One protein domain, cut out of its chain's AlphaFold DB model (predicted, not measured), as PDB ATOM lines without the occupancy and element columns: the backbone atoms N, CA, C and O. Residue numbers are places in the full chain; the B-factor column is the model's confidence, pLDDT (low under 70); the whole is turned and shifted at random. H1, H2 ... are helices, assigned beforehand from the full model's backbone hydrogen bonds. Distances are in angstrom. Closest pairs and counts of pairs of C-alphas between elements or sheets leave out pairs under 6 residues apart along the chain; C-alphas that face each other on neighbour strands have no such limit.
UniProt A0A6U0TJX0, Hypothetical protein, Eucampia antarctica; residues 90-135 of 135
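Overview. This is residues 90 to 135 of the 135 residues of the protein "Hypothetical protein" of Eucampia antarctica (UniProt A0A6U0TJX0). Two helices, H1 and H3, lie side by side and run the same way, and the stretch between them folds back from the end of H1 to the beginning of H3, with the short helix H2 on its way. An opening stretch without a named element, residues 90 to 98, leads into H1. The printed part has 46 residues with three named helices, H1, H2 and H3 in chain order, and no named strand; the class is all helix. The whole is compact, with a radius of gyration of the C-alphas of 9.5 A, and spans 28 by 21 by 15 A.

Arrangement. Look first at H1, residues 99 to 108, and H3, residues 121 to 133. They touch, and their closest C-alphas, those of Val 99 and Lys 121, are 6.2 A apart. They run the same way at a steep tilt of 35.2 degrees, only just steep. Then find H2, residues 112 to 115, which is close to H1 but not clearly touching; the closest C-alphas, of Ile 106 and Gly 112, are 6.2 A apart. H2 is also close to H3 but not clearly touching, with the closest C-alphas, of Ala 115 and Phe 124, 7.1 A apart. In H1 and H3 every O i to N i+4 pair is within hydrogen-bond range, while H2 is too short for such a pair.

Along the chain. Start at C-alpha 99, (-24.181, 37.613, -17.561); from there H1 runs 14.1 A to C-alpha 108. H2 follows from Gly 112 to Ala 115. Find C-alpha 121 at (-24.108, 40.357, -23.149); from there H3 runs 18.8 A to C-alpha 133 at (-36.849, 28.736, -30.626).

Size, cuts and confidence. The two C-alphas farthest apart, those of Asn 90 and Gly 117, are 28.9 A apart. The printed part has no cut, and the links from H1 to H2 and from H2 to H3 are tight. Look for pLDDT under 70 at residue 90 and residues 134 to 135; the mean of the printed part is 83.8.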
ATOM      1  N   ASN A  90     -41.994  28.664 -16.523       68.94
ATOM      2  CA  ASN A  90     -41.659  30.037 -16.884       68.94
ATOM      3  C   ASN A  90     -40.146  30.227 -16.767       68.94
ATOM      4  O   ASN A  90     -39.598  30.534 -15.705       68.94
ATOM      5  N   LEU A  91     -39.447  30.009 -17.875       73.25
ATOM      6  CA  LEU A  91     -38.055  30.405 -17.988       73.25
ATOM      7  C   LEU A  91     -37.994  31.931 -18.022       73.25
ATOM      8  O   LEU A  91     -38.686  32.559 -18.818       73.25
ATOM      9  N   LYS A  92     -37.129  32.527 -17.195       79.50
ATOM     10  CA  LYS A  92     -36.826  33.961 -17.289       79.50
ATOM     11  C   LYS A  92     -36.433  34.326 -18.728       79.50
ATOM     12  O   LYS A  92     -35.760  33.529 -19.407       79.50
ATOM     13  N   ASP A  93     -36.830  35.516 -19.164       82.31
ATOM     14  CA  ASP A  93     -36.400  36.088 -20.438       82.31
ATOM     15  C   ASP A  93     -34.863  36.222 -20.440       82.31
ATOM     16  O   ASP A  93     -34.299  36.702 -19.451       82.31
ATOM     17  N   PRO A  94     -34.149  35.763 -21.486       82.88
ATOM     18  CA  PRO A  94     -32.698  35.909 -21.567       82.88
ATOM     19  C   PRO A  94     -32.224  37.372 -21.499       82.88
ATOM     20  O   PRO A  94     -31.152  37.623 -20.947       82.88
ATOM     21  N   GLY A  95     -33.007  38.342 -21.986       83.00
ATOM     22  CA  GLY A  95     -32.689  39.775 -21.913       83.00
ATOM     23  C   GLY A  95     -32.578  40.299 -20.476       83.00
ATOM     24  O   GLY A  95     -31.658  41.069 -20.156       83.00
ATOM     25  N   ASP A  96     -33.429  39.779 -19.593       84.69
ATOM     26  CA  ASP A  96     -33.496  40.139 -18.172       84.69
ATOM     27  C   ASP A  96     -32.475  39.386 -17.303       84.69
ATOM     28  O   ASP A  96     -32.301  39.691 -16.122       84.69
ATOM     29  N   MET A  97     -31.756  38.409 -17.866       86.19
ATOM     30  CA  MET A  97     -30.734  37.658 -17.138       86.19
ATOM     31  C   MET A  97     -29.434  38.451 -16.971       86.19
ATOM     32  O   MET A  97     -28.968  39.173 -17.859       86.19
ATOM     33  N   SER A  98     -28.768  38.247 -15.837       87.38
ATOM     34  CA  SER A  98     -27.376  38.661 -15.648       87.38
ATOM     35  C   SER A  98     -26.418  37.828 -16.515       87.38
ATOM     36  O   SER A  98     -26.703  36.686 -16.874       87.38
ATOM     37  N   VAL A  99     -25.217  38.347 -16.796       84.75
ATOM     38  CA  VAL A  99     -24.181  37.613 -17.561       84.75
ATOM     39  C   VAL A  99     -23.832  36.267 -16.904       84.75
ATOM     40  O   VAL A  99     -23.558  35.282 -17.590       84.75
ATOM     41  N   LYS A 100     -23.881  36.193 -15.569       87.44
ATOM     42  CA  LYS A 100     -23.657  34.954 -14.810       87.44
ATOM     43  C   LYS A 100     -24.786  33.940 -15.027       87.44
ATOM     44  O   LYS A 100     -24.508  32.758 -15.218       87.44
ATOM     45  N   GLU A 101     -26.039  34.392 -15.016       87.38
ATOM     46  CA  GLU A 101     -27.202  33.548 -15.313       87.38
ATOM     47  C   GLU A 101     -27.176  33.053 -16.765       87.38
ATOM     48  O   GLU A 101     -27.368  31.859 -16.985       87.38
ATOM     49  N   LEU A 102     -26.827  33.915 -17.726       85.69
ATOM     50  CA  LEU A 102     -26.681  33.554 -19.141       85.69
ATOM     51  C   LEU A 102     -25.611  32.477 -19.351       85.69
ATOM     52  O   LEU A 102     -25.888  31.439 -19.951       85.69
ATOM     53  N   LYS A 103     -24.406  32.658 -18.792       85.69
ATOM     54  CA  LYS A 103     -23.327  31.657 -18.881       85.69
ATOM     55  C   LYS A 103     -23.723  30.322 -18.246       85.69
ATOM     56  O   LYS A 103     -23.432  29.263 -18.801       85.69
ATOM     57  N   ASN A 104     -24.424  30.356 -17.112       87.38
ATOM     58  CA  ASN A 104     -24.943  29.147 -16.472       87.38
ATOM     59  C   ASN A 104     -26.025  28.462 -17.318       87.38
ATOM     60  O   ASN A 104     -26.024  27.236 -17.415       87.38
ATOM     61  N   ALA A 105     -26.928  29.227 -17.935       86.75
ATOM     62  CA  ALA A 105     -27.971  28.700 -18.809       86.75
ATOM     63  C   ALA A 105     -27.375  28.054 -20.071       86.75
ATOM     64  O   ALA A 105     -27.732  26.926 -20.398       86.75
ATOM     65  N   ILE A 106     -26.397  28.704 -20.708       87.81
ATOM     66  CA  ILE A 106     -25.641  28.178 -21.858       87.81
ATOM     67  C   ILE A 106     -24.908  26.887 -21.490       87.81
ATOM     68  O   ILE A 106     -24.961  25.908 -22.235       87.81
ATOM     69  N   ARG A 107     -24.263  26.847 -20.316       87.00
ATOM     70  CA  ARG A 107     -23.599  25.637 -19.817       87.00
ATOM     71  C   ARG A 107     -24.597  24.500 -19.588       87.00
ATOM     72  O   ARG A 107     -24.333  23.387 -20.020       87.00
ATOM     73  N   LYS A 108     -25.741  24.773 -18.950       86.06
ATOM     74  CA  LYS A 108     -26.814  23.781 -18.734       86.06
ATOM     75  C   LYS A 108     -27.437  23.290 -20.045       86.06
ATOM     76  O   LYS A 108     -27.837  22.137 -20.123       86.06
ATOM     77  N   ALA A 109     -27.494  24.146 -21.060       85.19
ATOM     78  CA  ALA A 109     -27.974  23.811 -22.398       85.19
ATOM     79  C   ALA A 109     -26.924  23.086 -23.267       85.19
ATOM     80  O   ALA A 109     -27.206  22.788 -24.424       85.19
ATOM     81  N   ASN A 110     -25.725  22.799 -22.735       87.75
ATOM     82  CA  ASN A 110     -24.588  22.224 -23.467       87.75
ATOM     83  C   ASN A 110     -24.143  23.050 -24.694       87.75
ATOM     84  O   ASN A 110     -23.587  22.514 -25.647       87.75
ATOM     85  N   LEU A 111     -24.332  24.372 -24.655       86.50
ATOM     86  CA  LEU A 111     -23.967  25.306 -25.732       86.50
ATOM     87  C   LEU A 111     -22.564  25.912 -25.565       86.50
ATOM     88  O   LEU A 111     -22.216  26.869 -26.252       86.50
ATOM     89  N   GLY A 112     -21.749  25.375 -24.653       83.00
ATOM     90  CA  GLY A 112     -20.448  25.949 -24.293       83.00
ATOM     91  C   GLY A 112     -19.496  26.133 -25.478       83.00
ATOM     92  O   GLY A 112     -18.819  27.150 -25.544       83.00
ATOM     93  N   SER A 113     -19.498  25.207 -26.441       86.06
ATOM     94  CA  SER A 113     -18.680  25.295 -27.662       86.06
ATOM     95  C   SER A 113     -19.113  26.419 -28.606       86.06
ATOM     96  O   SER A 113     -18.271  27.003 -29.277       86.06
ATOM     97  N   ARG A 114     -20.408  26.758 -28.633       83.88
ATOM     98  CA  ARG A 114     -20.966  27.854 -29.444       83.88
ATOM     99  C   ARG A 114     -20.834  29.222 -28.775       83.88
ATOM    100  O   ARG A 114     -21.026  30.238 -29.425       83.88
ATOM    101  N   ALA A 115     -20.520  29.240 -27.481       83.12
ATOM    102  CA  ALA A 115     -20.336  30.456 -26.700       83.12
ATOM    103  C   ALA A 115     -18.863  30.887 -26.572       83.12
ATOM    104  O   ALA A 115     -18.568  31.866 -25.885       83.12
ATOM    105  N   VAL A 116     -17.927  30.157 -27.192       83.12
ATOM    106  CA  VAL A 116     -16.499  30.504 -27.194       83.12
ATOM    107  C   VAL A 116     -16.284  31.748 -28.054       83.12
ATOM    108  O   VAL A 116     -16.705  31.784 -29.203       83.12
ATOM    109  N   GLY A 117     -15.616  32.762 -27.498       82.88
ATOM    110  CA  GLY A 117     -15.325  34.017 -28.199       82.88
ATOM    111  C   GLY A 117     -16.412  35.089 -28.088       82.88
ATOM    112  O   GLY A 117     -16.152  36.221 -28.476       82.88
ATOM    113  N   LEU A 118     -17.573  34.773 -27.501       86.38
ATOM    114  CA  LEU A 118     -18.592  35.779 -27.198       86.38
ATOM    115  C   LEU A 118     -18.117  36.664 -26.042       86.38
ATOM    116  O   LEU A 118     -17.753  36.167 -24.967       86.38
ATOM    117  N   MET A 119     -18.118  37.971 -26.264       82.69
ATOM    118  CA  MET A 119     -17.633  38.965 -25.305       82.69
ATOM    119  C   MET A 119     -18.755  39.874 -24.808       82.69
ATOM    120  O   MET A 119     -18.667  40.393 -23.692       82.69
ATOM    121  N   GLU A 120     -19.841  40.007 -25.567       87.25
ATOM    122  CA  GLU A 120     -20.934  40.915 -25.240       87.25
ATOM    123  C   GLU A 120     -22.152  40.196 -24.652       87.25
ATOM    124  O   GLU A 120     -22.505  39.074 -25.022       87.25
ATOM    125  N   LYS A 121     -22.862  40.879 -23.740       85.50
ATOM    126  CA  LYS A 121     -24.108  40.357 -23.149       85.50
ATOM    127  C   LYS A 121     -25.130  40.000 -24.236       85.50
ATOM    128  O   LYS A 121     -25.789  38.971 -24.121       85.50
ATOM    129  N   GLN A 122     -25.256  40.833 -25.270       86.94
ATOM    130  CA  GLN A 122     -26.240  40.646 -26.339       86.94
ATOM    131  C   GLN A 122     -26.007  39.355 -27.136       86.94
ATOM    132  O   GLN A 122     -26.970  38.686 -27.502       86.94
ATOM    133  N   GLU A 123     -24.752  38.948 -27.327       87.88
ATOM    134  CA  GLU A 123     -24.413  37.708 -28.029       87.88
ATOM    135  C   GLU A 123     -24.864  36.471 -27.242       87.88
ATOM    136  O   GLU A 123     -25.442  35.540 -27.806       87.88
ATOM    137  N   PHE A 124     -24.676  36.479 -25.916       85.62
ATOM    138  CA  PHE A 124     -25.165  35.407 -25.045       85.62
ATOM    139  C   PHE A 124     -26.698  35.330 -25.020       85.62
ATOM    140  O   PHE A 124     -27.252  34.232 -24.977       85.62
ATOM    141  N   VAL A 125     -27.380  36.481 -25.050       89.00
ATOM    142  CA  VAL A 125     -28.848  36.567 -25.140       89.00
ATOM    143  C   VAL A 125     -29.331  35.963 -26.456       89.00
ATOM    144  O   VAL A 125     -30.165  35.060 -26.437       89.00
ATOM    145  N   LYS A 126     -28.758  36.402 -27.584       89.00
ATOM    146  CA  LYS A 126     -29.120  35.932 -28.925       89.00
ATOM    147  C   LYS A 126     -28.935  34.422 -29.068       89.00
ATOM    148  O   LYS A 126     -29.868  33.735 -29.472       89.00
ATOM    149  N   LEU A 127     -27.788  33.894 -28.635       87.81
ATOM    150  CA  LEU A 127     -27.507  32.456 -28.670       87.81
ATOM    151  C   LEU A 127     -28.533  31.640 -27.865       87.81
ATOM    152  O   LEU A 127     -28.923  30.546 -28.273       87.81
ATOM    153  N   LEU A 128     -28.962  32.151 -26.706       86.88
ATOM    154  CA  LEU A 128     -29.927  31.451 -25.860       86.88
ATOM    155  C   LEU A 128     -31.352  31.505 -26.431       86.88
ATOM    156  O   LEU A 128     -32.087  30.532 -26.271       86.88
ATOM    157  N   ILE A 129     -31.739  32.614 -27.069       87.19
ATOM    158  CA  ILE A 129     -33.035  32.758 -27.753       87.19
ATOM    159  C   ILE A 129     -33.096  31.813 -28.953       87.19
ATOM    160  O   ILE A 129     -34.001  30.986 -29.013       87.19
ATOM    161  N   GLU A 130     -32.083  31.836 -29.826       87.56
ATOM    162  CA  GLU A 130     -32.006  30.939 -30.990       87.56
ATOM    163  C   GLU A 130     -32.111  29.462 -30.581       87.56
ATOM    164  O   GLU A 130     -32.798  28.677 -31.229       87.56
ATOM    165  N   TYR A 131     -31.482  29.067 -29.469       85.81
ATOM    166  CA  TYR A 131     -31.605  27.705 -28.948       85.81
ATOM    167  C   TYR A 131     -33.006  27.369 -28.418       85.81
ATOM    168  O   TYR A 131     -33.437  26.220 -28.519       85.81
ATOM    169  N   ARG A 132     -33.700  28.337 -27.805       83.56
ATOM    170  CA  ARG A 132     -35.053  28.137 -27.265       83.56
ATOM    171  C   ARG A 132     -36.105  28.038 -28.368       83.56
ATOM    172  O   ARG A 132     -37.055  27.295 -28.181       83.56
ATOM    173  N   GLU A 133     -35.925  28.744 -29.481       80.56
ATOM    174  CA  GLU A 133     -36.849  28.736 -30.626       80.56
ATOM    175  C   GLU A 133     -36.656  27.530 -31.564       80.56
ATOM    176  O   GLU A 133     -37.564  27.176 -32.309       80.56
ATOM    177  N   GLN A 134     -35.491  26.876 -31.531       69.19
ATOM    178  CA  GLN A 134     -35.190  25.678 -32.336       69.19
ATOM    179  C   GLN A 134     -35.679  24.353 -31.710       69.19
ATOM    180  O   GLN A 134     -35.369  23.285 -32.243       69.19
ATOM    181  N   LYS A 135     -36.388  24.399 -30.577       52.12
ATOM    182  CA  LYS A 135     -36.948  23.233 -29.874       52.12
ATOM    183  C   LYS A 135     -38.462  23.190 -29.985       52.12
ATOM    184  O   LYS A 135     -38.971  22.057 -30.115       52.12
TER     185      LYS A 135